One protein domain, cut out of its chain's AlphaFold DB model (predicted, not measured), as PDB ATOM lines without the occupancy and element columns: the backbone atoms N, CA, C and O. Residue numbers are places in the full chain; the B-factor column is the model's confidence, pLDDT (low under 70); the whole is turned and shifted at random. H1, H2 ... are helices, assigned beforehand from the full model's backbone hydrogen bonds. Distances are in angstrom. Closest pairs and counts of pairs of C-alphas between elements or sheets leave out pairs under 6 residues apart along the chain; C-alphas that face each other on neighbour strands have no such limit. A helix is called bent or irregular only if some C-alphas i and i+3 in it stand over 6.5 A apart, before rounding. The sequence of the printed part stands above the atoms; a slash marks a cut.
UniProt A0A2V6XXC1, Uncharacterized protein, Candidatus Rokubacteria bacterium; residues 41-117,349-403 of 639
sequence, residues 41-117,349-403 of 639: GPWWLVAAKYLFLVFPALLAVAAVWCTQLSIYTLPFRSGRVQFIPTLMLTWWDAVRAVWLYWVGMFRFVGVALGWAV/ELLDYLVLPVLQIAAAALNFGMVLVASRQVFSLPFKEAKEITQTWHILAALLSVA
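Overview. This is residues 41 to 117 and 349 to 403 of the 639 residues of an uncharacterized protein of Candidatus Rokubacteria bacterium (UniProt A0A2V6XXC1). Three long helical rods, H1b, H2 and H3, run side by side in an up-and-down bundle, with a fourth helix, H4, on the far side of H3 from H1b and joined to H3 near its own first residue. H1 is bent, and its first arm, H1a, turns away from the bundle, where residues 41 to 50 stand free. The printed part has 132 residues with four named helices in the order H1, H2, H3, H4 and no named strand, and its class is all helix. It is elongated, spanning 59 by 35 by 22 A, yet only just compact, close to loose, with a radius of gyration of the C-alphas of 16.9 A.

Along the chain. H1, residues 43 to 76, was assigned as one helix by its hydrogen bonds but is bent: C-alphas 52 and 55 are 7.3 A apart. Arm H1a, residues 43 to 52, is 14.2 A long and begins at C-alpha 43 at (140.507, 148.994, 210.151). Arm H1b, residues 55 to 76, is 32.1 A long, has a kink of 30 degrees near residue 70 and is irregular, with C-alphas 72 and 75 6.9 A apart. H2, residues 80 to 117, is 55.9 A long and ends at C-alpha 117 at (126.471, 161.894, 219.429). H3, residues 349 to 374, is 35.5 A long with a kink of 28 degrees near residue 357. H4, residues 386 to 403, is 26.0 A long and ends at C-alpha 403 at (176.014, 166.710, 231.397).

Arrangement. H1a and H1b stand at 38 degrees, only just a steep tilt. H1a is close to but not clearly touching H2, the closest C-alphas being those of Phe 52 and Trp 102, 6.6 A apart. H1b and H2 form a helical hairpin at a shallow tilt of 9 degrees; H2 touches H1b with residues 80 to 98 alone, closest at the C-alphas of Pro 56 and Val 98, 5.9 A. H3 is the hub. It touches H2, opposite ways at a shallow tilt of 14 degrees, closest at the C-alphas of Tyr 101 and Pro 357, 4.5 A. It touches H1b, the same way at a shallow tilt of 15 degrees, closest at the C-alphas of Leu 59 and Ala 365, 5.5 A. H4 touches H3 with residue 386 alone, the C-alphas of Leu 356 and Ala 386 being 5.7 A apart; they run the same way at a shallow tilt of 24 degrees. H4 is apart from H1a, H1b and H2. Every O i to N i+4 pair is within hydrogen-bond range in H1a, against 13 of 18 in H1b, 32 of 34 in H2, 20 of 22 in H3 and 11 of 14 in H4.

Size, cuts and confidence. The two C-alphas farthest apart, those of Phe 76 and Val 117, are 59.3 A apart. Residues 118 to 348 are not printed, and C-alphas 117 and 349 are 17.1 A apart across the cut. The link from H1 to H2 is tight, and that from H3 to H4, 11 residues, is long. The mean pLDDT of the printed part is 80.5; residue 78 and residues 385 to 403 are under 70.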
ATOM      1  N   GLY A  41     144.470 143.637 209.086       87.06
ATOM      2  CA  GLY A  41     143.219 143.309 209.760       87.06
ATOM      3  C   GLY A  41     142.144 144.371 209.530       87.06
ATOM      4  O   GLY A  41     142.389 145.359 208.833       87.06
ATOM      5  N   PRO A  42     140.946 144.197 210.114       91.12
ATOM      6  CA  PRO A  42     139.885 145.198 210.065       91.12
ATOM      7  C   PRO A  42     140.371 146.560 210.572       91.12
ATOM      8  O   PRO A  42     141.041 146.640 211.602       91.12
ATOM      9  N   TRP A  43     140.000 147.640 209.878       83.69
ATOM     10  CA  TRP A  43     140.507 148.994 210.151       83.69
ATOM     11  C   TRP A  43     140.316 149.448 211.611       83.69
ATOM     12  O   TRP A  43     141.192 150.105 212.167       83.69
ATOM     13  N   TRP A  44     139.219 149.047 212.264       83.19
ATOM     14  CA  TRP A  44     138.952 149.376 213.668       83.19
ATOM     15  C   TRP A  44     139.893 148.645 214.641       83.19
ATOM     16  O   TRP A  44     140.328 149.232 215.629       83.19
ATOM     17  N   LEU A  45     140.249 147.385 214.349       87.75
ATOM     18  CA  LEU A  45     141.203 146.600 215.143       87.75
ATOM     19  C   LEU A  45     142.609 147.162 215.000       87.75
ATOM     20  O   LEU A  45     143.337 147.262 215.985       87.75
ATOM     21  N   VAL A  46     142.973 147.567 213.783       88.19
ATOM     22  CA  VAL A  46     144.229 148.266 213.519       88.19
ATOM     23  C   VAL A  46     144.252 149.568 214.323       88.19
ATOM     24  O   VAL A  46     145.151 149.759 215.134       88.19
ATOM     25  N   ALA A  47     143.226 150.414 214.221       85.56
ATOM     26  CA  ALA A  47     143.152 151.661 214.985       85.56
ATOM     27  C   ALA A  47     143.248 151.439 216.507       85.56
ATOM     28  O   ALA A  47     144.041 152.106 217.169       85.56
ATOM     29  N   ALA A  48     142.512 150.472 217.064       86.69
ATOM     30  CA  ALA A  48     142.559 150.147 218.490       86.69
ATOM     31  C   ALA A  48     143.948 149.659 218.926       86.69
ATOM     32  O   ALA A  48     144.479 150.095 219.944       86.69
ATOM     33  N   LYS A  49     144.581 148.796 218.134       88.81
ATOM     34  CA  LYS A  49     145.937 148.305 218.389       88.81
ATOM     35  C   LYS A  49     146.961 149.437 218.395       88.81
ATOM     36  O   LYS A  49     147.772 149.511 219.316       88.81
ATOM     37  N   TYR A  50     146.906 150.332 217.410       86.44
ATOM     38  CA  TYR A  50     147.806 151.482 217.359       86.44
ATOM     39  C   TYR A  50     147.554 152.435 218.537       86.44
ATOM     40  O   TYR A  50     148.495 152.845 219.213       86.44
ATOM     41  N   LEU A  51     146.287 152.715 218.846       86.94
ATOM     42  CA  LEU A  51     145.900 153.627 219.916       86.94
ATOM     43  C   LEU A  51     146.233 153.089 221.315       86.94
ATOM     44  O   LEU A  51     146.702 153.848 222.151       86.94
ATOM     45  N   PHE A  52     146.027 151.804 221.605       87.50
ATOM     46  CA  PHE A  52     146.191 151.267 222.965       87.50
ATOM     47  C   PHE A  52     147.557 150.626 223.239       87.50
ATOM     48  O   PHE A  52     147.936 150.524 224.406       87.50
ATOM     49  N   LEU A  53     148.297 150.184 222.213       89.69
ATOM     50  CA  LEU A  53     149.491 149.349 222.413       89.69
ATOM     51  C   LEU A  53     150.801 149.966 221.912       89.69
ATOM     52  O   LEU A  53     151.849 149.549 222.396       89.69
ATOM     53  N   VAL A  54     150.794 150.960 221.017       89.06
ATOM     54  CA  VAL A  54     152.047 151.532 220.471       89.06
ATOM     55  C   VAL A  54     152.900 152.180 221.553       89.06
ATOM     56  O   VAL A  54     154.071 151.843 221.694       89.06
ATOM     57  N   PHE A  55     152.325 153.082 222.350       88.12
ATOM     58  CA  PHE A  55     153.072 153.777 223.401       88.12
ATOM     59  C   PHE A  55     153.572 152.824 224.505       88.12
ATOM     60  O   PHE A  55     154.760 152.890 224.834       88.12
ATOM     61  N   PRO A  56     152.757 151.882 225.030       92.06
ATOM     62  CA  PRO A  56     153.254 150.837 225.925       92.06
ATOM     63  C   PRO A  56     154.355 149.959 225.315       92.06
ATOM     64  O   PRO A  56     155.328 149.645 225.998       92.06
ATOM     65  N   ALA A  57     154.245 149.587 224.036       88.75
ATOM     66  CA  ALA A  57     155.255 148.775 223.360       88.75
ATOM     67  C   ALA A  57     156.582 149.531 223.198       88.75
ATOM     68  O   ALA A  57     157.644 148.967 223.461       88.75
ATOM     69  N   LEU A  58     156.537 150.816 222.836       88.88
ATOM     70  CA  LEU A  58     157.727 151.667 222.766       88.88
ATOM     71  C   LEU A  58     158.403 151.817 224.134       88.88
ATOM     72  O   LEU A  58     159.627 151.710 224.221       88.88
ATOM     73  N   LEU A  59     157.622 151.998 225.205       90.31
ATOM     74  CA  LEU A  59     158.146 152.033 226.571       90.31
ATOM     75  C   LEU A  59     158.802 150.707 226.960       90.31
ATOM     76  O   LEU A  59     159.898 150.723 227.507       90.31
ATOM     77  N   ALA A  60     158.173 149.570 226.651       89.44
ATOM     78  CA  ALA A  60     158.736 148.252 226.933       89.44
ATOM     79  C   ALA A  60     160.071 148.042 226.202       89.44
ATOM     80  O   ALA A  60     161.046 147.602 226.809       89.44
ATOM     81  N   VAL A  61     160.151 148.427 224.925       90.06
ATOM     82  CA  VAL A  61     161.394 148.379 224.145       90.06
ATOM     83  C   VAL A  61     162.471 149.267 224.777       90.06
ATOM     84  O   VAL A  61     163.590 148.803 224.988       90.06
ATOM     85  N   ALA A  62     162.144 150.516 225.121       87.81
ATOM     86  CA  ALA A  62     163.081 151.442 225.757       87.81
ATOM     87  C   ALA A  62     163.560 150.939 227.132       87.81
ATOM     88  O   ALA A  62     164.755 150.990 227.427       87.81
ATOM     89  N   ALA A  63     162.651 150.404 227.949       89.25
ATOM     90  CA  ALA A  63     162.939 149.843 229.265       89.25
ATOM     91  C   ALA A  63     163.866 148.624 229.178       89.25
ATOM     92  O   ALA A  63     164.831 148.530 229.939       89.25
ATOM     93  N   VAL A  64     163.619 147.717 228.224       90.31
ATOM     94  CA  VAL A  64     164.473 146.548 227.966       90.31
ATOM     95  C   VAL A  64     165.869 146.989 227.531       90.31
ATOM     96  O   VAL A  64     166.845 146.538 228.126       90.31
ATOM     97  N   TRP A  65     165.987 147.922 226.580       88.88
ATOM     98  CA  TRP A  65     167.288 148.464 226.168       88.88
ATOM     99  C   TRP A  65     168.051 149.093 227.336       88.88
ATOM    100  O   TRP A  65     169.208 148.748 227.562       88.88
ATOM    101  N   CYS A  66     167.409 149.966 228.116       86.94
ATOM    102  CA  CYS A  66     168.063 150.632 229.243       86.94
ATOM    103  C   CYS A  66     168.470 149.643 230.344       86.94
ATOM    104  O   CYS A  66     169.555 149.761 230.911       86.94
ATOM    105  N   THR A  67     167.639 148.636 230.616       88.25
ATOM    106  CA  THR A  67     167.929 147.596 231.612       88.25
ATOM    107  C   THR A  67     169.118 146.740 231.175       88.25
ATOM    108  O   THR A  67     170.046 146.553 231.957       88.25
ATOM    109  N   GLN A  68     169.146 146.278 229.923       87.62
ATOM    110  CA  GLN A  68     170.237 145.439 229.415       87.62
ATOM    111  C   GLN A  68     171.549 146.223 229.277       87.62
ATOM    112  O   GLN A  68     172.603 145.723 229.660       87.62
ATOM    113  N   LEU A  69     171.500 147.483 228.829       85.69
ATOM    114  CA  LEU A  69     172.678 148.359 228.792       85.69
ATOM    115  C   LEU A  69     173.228 148.649 230.191       85.69
ATOM    116  O   LEU A  69     174.444 148.748 230.365       85.69
ATOM    117  N   SER A  70     172.361 148.727 231.206       83.50
ATOM    118  CA  SER A  70     172.807 148.982 232.575       83.50
ATOM    119  C   SER A  70     173.741 147.891 233.108       83.50
ATOM    120  O   SER A  70     174.676 148.223 233.837       83.50
ATOM    121  N   ILE A  71     173.576 146.635 232.669       84.94
ATOM    122  CA  ILE A  71     174.407 145.490 233.079       84.94
ATOM    123  C   ILE A  71     175.888 145.739 232.765       84.94
ATOM    124  O   ILE A  71     176.744 145.468 233.605       84.94
ATOM    125  N   TYR A  72     176.197 146.344 231.615       82.81
ATOM    126  CA  TYR A  72     177.574 146.670 231.220       82.81
ATOM    127  C   TYR A  72     178.159 147.845 232.005       82.81
ATOM    128  O   TYR A  72     179.374 147.951 232.156       82.81
ATOM    129  N   THR A  73     177.305 148.722 232.534       82.06
ATOM    130  CA  THR A  73     177.728 149.890 233.323       82.06
ATOM    131  C   THR A  73     177.861 149.594 234.822       82.06
ATOM    132  O   THR A  73     178.534 150.339 235.535       82.06
ATOM    133  N   LEU A  74     177.272 148.493 235.314       80.69
ATOM    134  CA  LEU A  74     177.301 148.088 236.727       80.69
ATOM    135  C   LEU A  74     178.716 147.946 237.325       80.69
ATOM    136  O   LEU A  74     178.910 148.413 238.454       80.69
ATOM    137  N   PRO A  75     179.717 147.355 236.635       80.00
ATOM    138  CA  PRO A  75     181.065 147.204 237.188       80.00
ATOM    139  C   PRO A  75     181.760 148.545 237.451       80.00
ATOM    140  O   PRO A  75     182.562 148.656 238.375       80.00
ATOM    141  N   PHE A  76     181.417 149.588 236.697       78.56
ATOM    142  CA  PHE A  76     182.099 150.886 236.731       78.56
ATOM    143  C   PHE A  76     181.353 151.949 237.557       78.56
ATOM    144  O   PHE A  76     181.797 153.089 237.649       78.56
ATOM    145  N   ARG A  77     180.216 151.595 238.173       76.75
ATOM    146  CA  ARG A  77     179.317 152.543 238.850       76.75
ATOM    147  C   ARG A  77     179.564 152.634 240.362       76.75
ATOM    148  O   ARG A  77     179.503 151.629 241.074       76.75
ATOM    149  N   SER A  78     179.760 153.857 240.869       65.88
ATOM    150  CA  SER A  78     179.822 154.189 242.300       65.88
ATOM    151  C   SER A  78     178.403 154.307 242.880       65.88
ATOM    152  O   SER A  78     177.737 155.317 242.675       65.88
ATOM    153  N   GLY A  79     177.905 153.256 243.547       72.88
ATOM    154  CA  GLY A  79     176.537 153.216 244.112       72.88
ATOM    155  C   GLY A  79     175.694 151.983 243.744       72.88
ATOM    156  O   GLY A  79     174.471 152.068 243.670       72.88
ATOM    157  N   ARG A  80     176.326 150.823 243.506       75.75
ATOM    158  CA  ARG A  80     175.677 149.591 242.997       75.75
ATOM    159  C   ARG A  80     174.478 149.118 243.833       75.75
ATOM    160  O   ARG A  80     173.499 148.634 243.276       75.75
ATOM    161  N   VAL A  81     174.548 149.303 245.152       76.44
ATOM    162  CA  VAL A  81     173.501 148.879 246.100       76.44
ATOM    163  C   VAL A  81     172.236 149.734 245.979       76.44
ATOM    164  O   VAL A  81     171.138 149.209 246.115       76.44
ATOM    165  N   GLN A  82     172.364 151.029 245.676       79.19
ATOM    166  CA  GLN A  82     171.216 151.930 245.497       79.19
ATOM    167  C   GLN A  82     170.612 151.827 244.091       79.19
ATOM    168  O   GLN A  82     169.427 152.076 243.909       79.19
ATOM    169  N   PHE A  83     171.392 151.395 243.099       82.69
ATOM    170  CA  PHE A  83     170.932 151.293 241.716       82.69
ATOM    171  C   PHE A  83     169.847 150.222 241.501       82.69
ATOM    172  O   PHE A  83     168.862 150.485 240.815       82.69
ATOM    173  N   ILE A  84     169.999 149.033 242.096       84.44
ATOM    174  CA  ILE A  84     169.036 147.922 241.966       84.44
ATOM    175  C   ILE A  84     167.621 148.317 242.442       84.44
ATOM    176  O   ILE A  84     166.679 148.148 241.663       84.44
ATOM    177  N   PRO A  85     167.424 148.883 243.652       85.69
ATOM    178  CA  PRO A  85     166.097 149.309 244.091       85.69
ATOM    179  C   PRO A  85     165.548 150.472 243.256       85.69
ATOM    180  O   PRO A  85     164.357 150.477 242.954       85.69
ATOM    181  N   THR A  86     166.382 151.415 242.800       85.31
ATOM    182  CA  THR A  86     165.939 152.477 241.878       85.31
ATOM    183  C   THR A  86     165.450 151.905 240.547       85.31
ATOM    184  O   THR A  86     164.426 152.353 240.032       85.31
ATOM    185  N   LEU A  87     166.127 150.884 240.016       87.25
ATOM    186  CA  LEU A  87     165.723 150.202 238.788       87.25
ATOM    187  C   LEU A  87     164.396 149.438 238.970       87.25
ATOM    188  O   LEU A  87     163.525 149.491 238.099       87.25
ATOM    189  N   MET A  88     164.199 148.776 240.116       88.38
ATOM    190  CA  MET A  88     162.924 148.127 240.452       88.38
ATOM    191  C   MET A  88     161.781 149.142 240.575       88.38
ATOM    192  O   MET A  88     160.701 148.910 240.032       88.38
ATOM    193  N   LEU A  89     162.022 150.288 241.220       86.44
ATOM    194  CA  LEU A  89     161.040 151.372 241.316       86.44
ATOM    195  C   LEU A  89     160.691 151.950 239.938       86.44
ATOM    196  O   LEU A  89     159.516 152.160 239.662       86.44
ATOM    197  N   THR A  90     161.657 152.113 239.023       89.00
ATOM    198  CA  THR A  90     161.343 152.539 237.644       89.00
ATOM    199  C   THR A  90     160.486 151.540 236.879       89.00
ATOM    200  O   THR A  90     159.597 151.955 236.140       89.00
ATOM    201  N   TRP A  91     160.703 150.234 237.060       91.12
ATOM    202  CA  TRP A  91     159.847 149.211 236.456       91.12
ATOM    203  C   TRP A  91     158.435 149.230 237.044       91.12
ATOM    204  O   TRP A  91     157.461 149.099 236.302       91.12
ATOM    205  N   TRP A  92     158.310 149.460 238.350       90.44
ATOM    206  CA  TRP A  92     157.015 149.643 239.001       90.44
ATOM    207  C   TRP A  92     156.271 150.878 238.474       90.44
ATOM    208  O   TRP A  92     155.100 150.788 238.099       90.44
ATOM    209  N   ASP A  93     156.956 152.015 238.366       87.69
ATOM    210  CA  ASP A  93     156.384 153.248 237.823       87.69
ATOM    211  C   ASP A  93     155.989 153.099 236.349       87.69
ATOM    212  O   ASP A  93     154.957 153.626 235.931       87.69
ATOM    213  N   ALA A  94     156.749 152.325 235.568       89.25
ATOM    214  CA  ALA A  94     156.428 152.007 234.181       89.25
ATOM    215  C   ALA A  94     155.128 151.203 234.056       89.25
ATOM    216  O   ALA A  94     154.270 151.546 233.244       89.25
ATOM    217  N   VAL A  95     154.937 150.180 234.895       91.88
ATOM    218  CA  VAL A  95     153.688 149.399 234.934       91.88
ATOM    219  C   VAL A  95     152.505 150.293 235.313       91.88
ATOM    220  O   VAL A  95     151.459 150.244 234.663       91.88
ATOM    221  N   ARG A  96     152.671 151.169 236.313       88.31
ATOM    222  CA  ARG A  96     151.629 152.137 236.700       88.31
ATOM    223  C   ARG A  96     151.317 153.128 235.580       88.31
ATOM    224  O   ARG A  96     150.146 153.430 235.368       88.31
ATOM    225  N   ALA A  97     152.324 153.603 234.849       88.88
ATOM    226  CA  ALA A  97     152.141 154.498 233.709       88.88
ATOM    227  C   ALA A  97     151.371 153.822 232.564       88.88
ATOM    228  O   ALA A  97     150.467 154.431 231.999       88.88
ATOM    229  N   VAL A  98     151.660 152.551 232.260       91.88
ATOM    230  CA  VAL A  98     150.906 151.768 231.262       91.88
ATOM    231  C   VAL A  98     149.453 151.565 231.698       91.88
ATOM    232  O   VAL A  98     148.536 151.714 230.893       91.88
ATOM    233  N   TRP A  99     149.217 151.286 232.980       91.75
ATOM    234  CA  TRP A  99     147.859 151.158 233.503       91.75
ATOM    235  C   TRP A  99     147.062 152.465 233.384       91.75
ATOM    236  O   TRP A  99     145.945 152.479 232.866       91.75
ATOM    237  N   LEU A 100     147.648 153.582 233.824       88.19
ATOM    238  CA  LEU A 100     147.024 154.904 233.728       88.19
ATOM    239  C   LEU A 100     146.818 155.341 232.275       88.19
ATOM    240  O   LEU A 100     145.819 155.996 231.977       88.19
ATOM    241  N   TYR A 101     147.705 154.926 231.368       89.94
ATOM    242  CA  TYR A 101     147.532 155.101 229.933       89.94
ATOM    243  C   TYR A 101     146.255 154.442 229.421       89.94
ATOM    244  O   TYR A 101     145.445 155.104 228.773       89.94
ATOM    245  N   TRP A 102     146.029 153.170 229.753       91.56
ATOM    246  CA  TRP A 102     144.810 152.475 229.347       91.56
ATOM    247  C   TRP A 102     143.560 153.114 229.945       91.56
ATOM    248  O   TRP A 102     142.624 153.401 229.203       91.56
ATOM    249  N   VAL A 103     143.550 153.412 231.249       89.81
ATOM    250  CA  VAL A 103     142.414 154.085 231.906       89.81
ATOM    251  C   VAL A 103     142.126 155.446 231.260       89.81
ATOM    252  O   VAL A 103     140.971 155.768 230.971       89.81
ATOM    253  N   GLY A 104     143.168 156.231 230.986       87.31
ATOM    254  CA  GLY A 104     143.059 157.518 230.307       87.31
ATOM    255  C   GLY A 104     142.509 157.387 228.888       87.31
ATOM    256  O   GLY A 104     141.613 158.140 228.511       87.31
ATOM    257  N   MET A 105     142.971 156.387 228.137       89.06
ATOM    258  CA  MET A 105     142.526 156.138 226.769       89.06
ATOM    259  C   MET A 105     141.078 155.641 226.706       89.06
ATOM    260  O   MET A 105     140.302 156.118 225.881       89.06
ATOM    261  N   PHE A 106     140.658 154.753 227.613       88.56
ATOM    262  CA  PHE A 106     139.253 154.349 227.722       88.56
ATOM    263  C   PHE A 106     138.347 155.535 228.059       88.56
ATOM    264  O   PHE A 106     137.284 155.686 227.454       88.56
ATOM    265  N   ARG A 107     138.780 156.417 228.970       86.06
ATOM    266  CA  ARG A 107     138.049 157.653 229.273       86.06
ATOM    267  C   ARG A 107     137.963 158.564 228.049       86.06
ATOM    268  O   ARG A 107     136.881 159.063 227.758       86.06
ATOM    269  N   PHE A 108     139.060 158.743 227.316       87.69
ATOM    270  CA  PHE A 108     139.086 159.517 226.075       87.69
ATOM    271  C   PHE A 108     138.097 158.965 225.040       87.69
ATOM    272  O   PHE A 108     137.283 159.725 224.522       87.69
ATOM    273  N   VAL A 109     138.096 157.649 224.796       86.94
ATOM    274  CA  VAL A 109     137.168 157.003 223.852       86.94
ATOM    275  C   VAL A 109     135.713 157.167 224.296       86.94
ATOM    276  O   VAL A 109     134.868 157.529 223.481       86.94
ATOM    277  N   GLY A 110     135.408 156.961 225.582       87.62
ATOM    278  CA  GLY A 110     134.053 157.140 226.113       87.62
ATOM    279  C   GLY A 110     133.546 158.578 225.972       87.62
ATOM    280  O   GLY A 110     132.416 158.804 225.539       87.62
ATOM    281  N   VAL A 111     134.401 159.560 226.269       85.56
ATOM    282  CA  VAL A 111     134.097 160.987 226.096       85.56
ATOM    283  C   VAL A 111     133.922 161.323 224.611       85.56
ATOM    284  O   VAL A 111     132.923 161.940 224.250       85.56
ATOM    285  N   ALA A 112     134.823 160.868 223.739       84.38
ATOM    286  CA  ALA A 112     134.757 161.118 222.300       84.38
ATOM    287  C   ALA A 112     133.484 160.538 221.658       84.38
ATOM    288  O   ALA A 112     132.834 161.221 220.868       84.38
ATOM    289  N   LEU A 113     133.082 159.318 222.034       87.19
ATOM    290  CA  LEU A 113     131.834 158.699 221.571       87.19
ATOM    291  C   LEU A 113     130.605 159.482 222.034       87.19
ATOM    292  O   LEU A 113     129.737 159.795 221.220       87.19
ATOM    293  N   GLY A 114     130.551 159.852 223.318       85.00
ATOM    294  CA  GLY A 114     129.464 160.681 223.845       85.00
ATOM    295  C   GLY A 114     129.343 162.011 223.098       85.00
ATOM    296  O   GLY A 114     128.242 162.494 222.844       85.00
ATOM    297  N   TRP A 115     130.469 162.578 222.670       81.44
ATOM    298  CA  TRP A 115     130.472 163.856 221.974       81.44
ATOM    299  C   TRP A 115     130.155 163.747 220.497       81.44
ATOM    300  O   TRP A 115     129.495 164.638 219.972       81.44
ATOM    301  N   ALA A 116     130.566 162.668 219.829       82.94
ATOM    302  CA  ALA A 116     130.166 162.396 218.453       82.94
ATOM    303  C   ALA A 116     128.633 162.380 218.327       82.94
ATOM    304  O   ALA A 116     128.080 162.936 217.379       82.94
ATOM    305  N   VAL A 117     127.938 161.848 219.338       86.94
ATOM    306  CA  VAL A 117     126.471 161.894 219.429       86.94
ATOM    307  C   VAL A 117     125.960 163.327 219.620       86.94
ATOM    308  O   VAL A 117     125.071 163.763 218.885       86.94
ATOM    309  N   GLU A 349     139.815 170.351 226.554       78.50
ATOM    310  CA  GLU A 349     139.567 169.270 227.513       78.50
ATOM    311  C   GLU A 349     139.855 167.879 226.918       78.50
ATOM    312  O   GLU A 349     140.440 167.021 227.579       78.50
ATOM    313  N   LEU A 350     139.506 167.656 225.643       78.44
ATOM    314  CA  LEU A 350     139.863 166.426 224.920       78.44
ATOM    315  C   LEU A 350     141.376 166.276 224.754       78.44
ATOM    316  O   LEU A 350     141.902 165.173 224.917       78.44
ATOM    317  N   LEU A 351     142.070 167.375 224.442       76.94
ATOM    318  CA  LEU A 351     143.528 167.384 224.364       76.94
ATOM    319  C   LEU A 351     144.141 167.021 225.716       76.94
ATOM    320  O   LEU A 351     145.027 166.176 225.751       76.94
ATOM    321  N   ASP A 352     143.632 167.553 226.825       77.62
ATOM    322  CA  ASP A 352     144.127 167.207 228.160       77.62
ATOM    323  C   ASP A 352     143.917 165.717 228.493       77.62
ATOM    324  O   ASP A 352     144.819 165.067 229.032       77.62
ATOM    325  N   TYR A 353     142.770 165.136 228.118       80.44
ATOM    326  CA  TYR A 353     142.507 163.704 228.305       80.44
ATOM    327  C   TYR A 353     143.410 162.794 227.471       80.44
ATOM    328  O   TYR A 353     143.732 161.697 227.931       80.44
ATOM    329  N   LEU A 354     143.823 163.232 226.281       81.62
ATOM    330  CA  LEU A 354     144.714 162.476 225.401       81.62
ATOM    331  C   LEU A 354     146.194 162.665 225.763       81.62
ATOM    332  O   LEU A 354     146.973 161.713 225.720       81.62
ATOM    333  N   VAL A 355     146.597 163.888 226.103       80.75
ATOM    334  CA  VAL A 355     147.998 164.254 226.331       80.75
ATOM    335  C   VAL A 355     148.495 163.706 227.663       80.75
ATOM    336  O   VAL A 355     149.590 163.150 227.710       80.75
ATOM    337  N   LEU A 356     147.706 163.811 228.739       82.88
ATOM    338  CA  LEU A 356     148.144 163.415 230.082       82.88
ATOM    339  C   LEU A 356     148.627 161.949 230.161       82.88
ATOM    340  O   LEU A 356     149.719 161.722 230.685       82.88
ATOM    341  N   PRO A 357     147.902 160.948 229.622       84.38
ATOM    342  CA  PRO A 357     148.325 159.554 229.714       84.38
ATOM    343  C   PRO A 357     149.521 159.234 228.800       84.38
ATOM    344  O   PRO A 357     150.419 158.492 229.198       84.38
ATOM    345  N   VAL A 358     149.587 159.828 227.601       84.31
ATOM    346  CA  VAL A 358     150.743 159.691 226.688       84.31
ATOM    347  C   VAL A 358     152.015 160.227 227.349       84.31
ATOM    348  O   VAL A 358     153.085 159.621 227.277       84.31
ATOM    349  N   LEU A 359     151.893 161.354 228.045       83.38
ATOM    350  CA  LEU A 359     153.008 162.036 228.683       83.38
ATOM    351  C   LEU A 359     153.538 161.276 229.910       83.38
ATOM    352  O   LEU A 359     154.741 161.292 230.163       83.38
ATOM    353  N   GLN A 360     152.678 160.545 230.629       86.31
ATOM    354  CA  GLN A 360     153.099 159.635 231.703       86.31
ATOM    355  C   GLN A 360     153.976 158.489 231.177       86.31
ATOM    356  O   GLN A 360     155.002 158.182 231.785       86.31
ATOM    357  N   ILE A 361     153.628 157.902 230.024       87.69
ATOM    358  CA  ILE A 361     154.466 156.889 229.363       87.69
ATOM    359  C   ILE A 361     155.805 157.492 228.921       87.69
ATOM    360  O   ILE A 361     156.857 156.895 229.156       87.69
ATOM    361  N   ALA A 362     155.785 158.679 228.311       84.38
ATOM    362  CA  ALA A 362     157.003 159.349 227.863       84.38
ATOM    363  C   ALA A 362     157.959 159.657 229.030       84.38
ATOM    364  O   ALA A 362     159.161 159.407 228.935       84.38
ATOM    365  N   ALA A 363     157.440 160.135 230.163       85.38
ATOM    366  CA  ALA A 363     158.248 160.387 231.352       85.38
ATOM    367  C   ALA A 363     158.787 159.105 231.998       85.38
ATOM    368  O   ALA A 363     159.926 159.099 232.463       85.38
ATOM    369  N   ALA A 364     158.022 158.007 231.983       88.19
ATOM    370  CA  ALA A 364     158.523 156.704 232.417       88.19
ATOM    371  C   ALA A 364     159.702 156.238 231.541       88.19
ATOM    372  O   ALA A 364     160.719 155.789 232.068       88.19
ATOM    373  N   ALA A 365     159.616 156.419 230.217       86.12
ATOM    374  CA  ALA A 365     160.703 156.087 229.291       86.12
ATOM    375  C   ALA A 365     161.959 156.937 229.549       86.12
ATOM    376  O   ALA A 365     163.072 156.415 229.595       86.12
ATOM    377  N   LEU A 366     161.783 158.240 229.781       85.00
ATOM    378  CA  LEU A 366     162.883 159.142 230.126       85.00
ATOM    379  C   LEU A 366     163.510 158.801 231.482       85.00
ATOM    380  O   LEU A 366     164.730 158.871 231.613       85.00
ATOM    381  N   ASN A 367     162.716 158.381 232.470       87.69
ATOM    382  CA  ASN A 367     163.233 157.908 233.753       87.69
ATOM    383  C   ASN A 367     164.174 156.707 233.584       87.69
ATOM    384  O   ASN A 367     165.208 156.675 234.244       87.69
ATOM    385  N   PHE A 368     163.890 155.768 232.672       86.69
ATOM    386  CA  PHE A 368     164.825 154.677 232.359       86.69
ATOM    387  C   PHE A 368     166.152 155.187 231.785       86.69
ATOM    388  O   PHE A 368     167.215 154.747 232.226       86.69
ATOM    389  N   GLY A 369     166.108 156.150 230.859       83.62
ATOM    390  CA  GLY A 369     167.314 156.784 230.318       83.62
ATOM    391  C   GLY A 369     168.115 157.536 231.387       83.62
ATOM    392  O   GLY A 369     169.335 157.408 231.469       83.62
ATOM    393  N   MET A 370     167.436 158.261 232.277       82.69
ATOM    394  CA  MET A 370     168.080 159.005 233.363       82.69
ATOM    395  C   MET A 370     168.642 158.100 234.459       82.69
ATOM    396  O   MET A 370     169.715 158.382 234.989       82.69
ATOM    397  N   VAL A 371     167.995 156.978 234.767       84.06
ATOM    398  CA  VAL A 371     168.551 155.954 235.662       84.06
ATOM    399  C   VAL A 371     169.774 155.283 235.025       84.06
ATOM    400  O   VAL A 371     170.761 155.015 235.718       84.06
ATOM    401  N   LEU A 372     169.783 155.096 233.701       82.81
ATOM    402  CA  LEU A 372     170.951 154.601 232.975       82.81
ATOM    403  C   LEU A 372     172.122 155.595 232.969       82.81
ATOM    404  O   LEU A 372     173.252 155.140 233.066       82.81
ATOM    405  N   VAL A 373     171.904 156.909 232.889       80.56
ATOM    406  CA  VAL A 373     173.005 157.899 232.826       80.56
ATOM    407  C   VAL A 373     173.406 158.416 234.212       80.56
ATOM    408  O   VAL A 373     174.579 158.398 234.570       80.56
ATOM    409  N   ALA A 374     172.433 158.842 235.016       76.25
ATOM    410  CA  ALA A 374     172.632 159.589 236.260       76.25
ATOM    411  C   ALA A 374     172.268 158.803 237.537       76.25
ATOM    412  O   ALA A 374     172.368 159.353 238.631       76.25
ATOM    413  N   SER A 375     171.844 157.535 237.426       71.88
ATOM    414  CA  SER A 375     171.454 156.662 238.557       71.88
ATOM    415  C   SER A 375     170.345 157.219 239.463       71.88
ATOM    416  O   SER A 375     170.223 156.808 240.614       71.88
ATOM    417  N   ARG A 376     169.521 158.141 238.953       77.81
ATOM    418  CA  ARG A 376     168.388 158.737 239.675       77.81
ATOM    419  C   ARG A 376     167.192 158.935 238.753       77.81
ATOM    420  O   ARG A 376     167.364 159.217 237.567       77.81
ATOM    421  N   GLN A 377     165.991 158.820 239.310       78.25
ATOM    422  CA  GLN A 377     164.758 159.211 238.630       78.25
ATOM    423  C   GLN A 377     164.655 160.743 238.604       78.25
ATOM    424  O   GLN A 377     165.045 161.405 239.567       78.25
ATOM    425  N   VAL A 378     164.150 161.309 237.508       72.81
ATOM    426  CA  VAL A 378     163.946 162.765 237.377       72.81
ATOM    427  C   VAL A 378     162.477 163.132 237.538       72.81
ATOM    428  O   VAL A 378     162.160 164.181 238.091       72.81
ATOM    429  N   PHE A 379     161.577 162.256 237.096       76.88
ATOM    430  CA  PHE A 379     160.143 162.459 237.201       76.88
ATOM    431  C   PHE A 379     159.547 161.592 238.308       76.88
ATOM    432  O   PHE A 379     159.713 160.373 238.295       76.88
ATOM    433  N   SER A 380     158.790 162.206 239.217       73.81
ATOM    434  CA  SER A 380     157.924 161.497 240.159       73.81
ATOM    435  C   SER A 380     156.561 161.239 239.511       73.81
ATOM    436  O   SER A 380     155.788 162.174 239.300       73.81
ATOM    437  N   LEU A 381     156.266 159.984 239.180       77.06
ATOM    438  CA  LEU A 381     154.978 159.576 238.614       77.06
ATOM    439  C   LEU A 381     153.975 159.209 239.730       77.06
ATOM    440  O   LEU A 381     154.391 158.697 240.771       77.06
ATOM    441  N   PRO A 382     152.653 159.408 239.536       73.62
ATOM    442  CA  PRO A 382     151.978 159.922 238.339       73.62
ATOM    443  C   PRO A 382     151.761 161.447 238.349       73.62
ATOM    444  O   PRO A 382     151.492 162.034 239.396       73.62
ATOM    445  N   PHE A 383     151.786 162.075 237.169       73.50
ATOM    446  CA  PHE A 383     151.443 163.497 237.022       73.50
ATOM    447  C   PHE A 383     149.947 163.748 237.155       73.50
ATOM    448  O   PHE A 383     149.137 162.964 236.642       73.50
ATOM    449  N   LYS A 384     149.594 164.873 237.779       71.12
ATOM    450  CA  LYS A 384     148.204 165.317 237.938       71.12
ATOM    451  C   LYS A 384     147.780 166.277 236.829       71.12
ATOM    452  O   LYS A 384     146.622 166.239 236.423       71.12
ATOM    453  N   GLU A 385     148.706 167.079 236.300       69.06
ATOM    454  CA  GLU A 385     148.428 168.060 235.243       69.06
ATOM    455  C   GLU A 385     149.515 168.088 234.159       69.06
ATOM    456  O   GLU A 385     150.707 167.962 234.441       69.06
ATOM    457  N   ALA A 386     149.131 168.364 232.906       61.34
ATOM    458  CA  ALA A 386     150.073 168.502 231.786       61.34
ATOM    459  C   ALA A 386     151.083 169.659 231.975       61.34
ATOM    460  O   ALA A 386     152.173 169.646 231.400       61.34
ATOM    461  N   LYS A 387     150.746 170.653 232.810       64.75
ATOM    462  CA  LYS A 387     151.596 171.814 233.127       64.75
ATOM    463  C   LYS A 387     152.774 171.488 234.051       64.75
ATOM    464  O   LYS A 387     153.775 172.198 234.003       64.75
ATOM    465  N   GLU A 388     152.693 170.425 234.854       63.88
ATOM    466  CA  GLU A 388     153.796 169.985 235.732       63.88
ATOM    467  C   GLU A 388     155.018 169.540 234.906       63.88
ATOM    468  O   GLU A 388     156.174 169.660 235.319       63.88
ATOM    469  N   ILE A 389     154.770 169.078 233.680       61.97
ATOM    470  CA  ILE A 389     155.792 168.513 232.805       61.97
ATOM    471  C   ILE A 389     156.556 169.594 232.048       61.97
ATOM    472  O   ILE A 389     157.771 169.477 231.939       61.97
ATOM    473  N   THR A 390     155.921 170.680 231.587       61.72
ATOM    474  CA  THR A 390     156.655 171.792 230.943       61.72
ATOM    475  C   THR A 390     157.658 172.434 231.897       61.72
ATOM    476  O   THR A 390     158.780 172.727 231.496       61.72
ATOM    477  N   GLN A 391     157.307 172.565 233.177       60.41
ATOM    478  CA  GLN A 391     158.228 173.031 234.216       60.41
ATOM    479  C   GLN A 391     159.404 172.065 234.414       60.41
ATOM    480  O   GLN A 391     160.552 172.497 234.509       60.41
ATOM    481  N   THR A 392     159.141 170.756 234.395       63.62
ATOM    482  CA  THR A 392     160.175 169.731 234.592       63.62
ATOM    483  C   THR A 392     161.052 169.519 233.347       63.62
ATOM    484  O   THR A 392     162.238 169.229 233.478       63.62
ATOM    485  N   TRP A 393     160.536 169.756 232.133       60.91
ATOM    486  CA  TRP A 393     161.318 169.761 230.886       60.91
ATOM    487  C   TRP A 393     162.415 170.824 230.888       60.91
ATOM    488  O   TRP A 393     163.514 170.552 230.414       60.91
ATOM    489  N   HIS A 394     162.156 172.002 231.462       58.53
ATOM    490  CA  HIS A 394     163.190 173.024 231.635       58.53
ATOM    491  C   HIS A 394     164.303 172.558 232.587       58.53
ATOM    492  O   HIS A 394     165.475 172.813 232.324       58.53
ATOM    493  N   ILE A 395     163.960 171.806 233.638       60.12
ATOM    494  CA  ILE A 395     164.929 171.219 234.581       60.12
ATOM    495  C   ILE A 395     165.748 170.110 233.901       60.12
ATOM    496  O   ILE A 395     166.954 170.008 234.107       60.12
ATOM    497  N   LEU A 396     165.117 169.294 233.054       54.34
ATOM    498  CA  LEU A 396     165.784 168.226 232.306       54.34
ATOM    499  C   LEU A 396     166.702 168.777 231.210       54.34
ATOM    500  O   LEU A 396     167.818 168.289 231.055       54.34
ATOM    501  N   ALA A 397     166.278 169.835 230.513       59.22
ATOM    502  CA  ALA A 397     167.118 170.580 229.580       59.22
ATOM    503  C   ALA A 397     168.321 171.218 230.292       59.22
ATOM    504  O   ALA A 397     169.427 171.164 229.763       59.22
ATOM    505  N   ALA A 398     168.137 171.739 231.512       56.09
ATOM    506  CA  ALA A 398     169.216 172.254 232.359       56.09
ATOM    507  C   ALA A 398     170.182 171.147 232.844       56.09
ATOM    508  O   ALA A 398     171.390 171.337 232.872       56.09
ATOM    509  N   LEU A 399     169.685 169.953 233.184       50.22
ATOM    510  CA  LEU A 399     170.528 168.825 233.612       50.22
ATOM    511  C   LEU A 399     171.283 168.159 232.452       50.22
ATOM    512  O   LEU A 399     172.433 167.758 232.627       50.22
ATOM    513  N   LEU A 400     170.658 168.041 231.278       47.50
ATOM    514  CA  LEU A 400     171.304 167.540 230.061       47.50
ATOM    515  C   LEU A 400     172.330 168.536 229.522       47.50
ATOM    516  O   LEU A 400     173.386 168.110 229.065       47.50
ATOM    517  N   SER A 401     172.071 169.842 229.638       43.66
ATOM    518  CA  SER A 401     173.100 170.846 229.364       43.66
ATOM    519  C   SER A 401     174.257 170.714 230.351       43.66
ATOM    520  O   SER A 401     175.378 170.597 229.892       43.66
ATOM    521  N   VAL A 402     174.038 170.542 231.660       44.25
ATOM    522  CA  VAL A 402     175.140 170.283 232.619       44.25
ATOM    523  C   VAL A 402     175.945 169.007 232.298       44.25
ATOM    524  O   VAL A 402     177.162 169.001 232.469       44.25
ATOM    525  N   ALA A 403     175.312 167.940 231.794       38.94
ATOM    526  CA  ALA A 403     176.014 166.710 231.397       38.94
ATOM    527  C   ALA A 403     176.816 166.851 230.086       38.94
ATOM    528  O   ALA A 403     177.801 166.140 229.896       38.94
TER     529      ALA A 403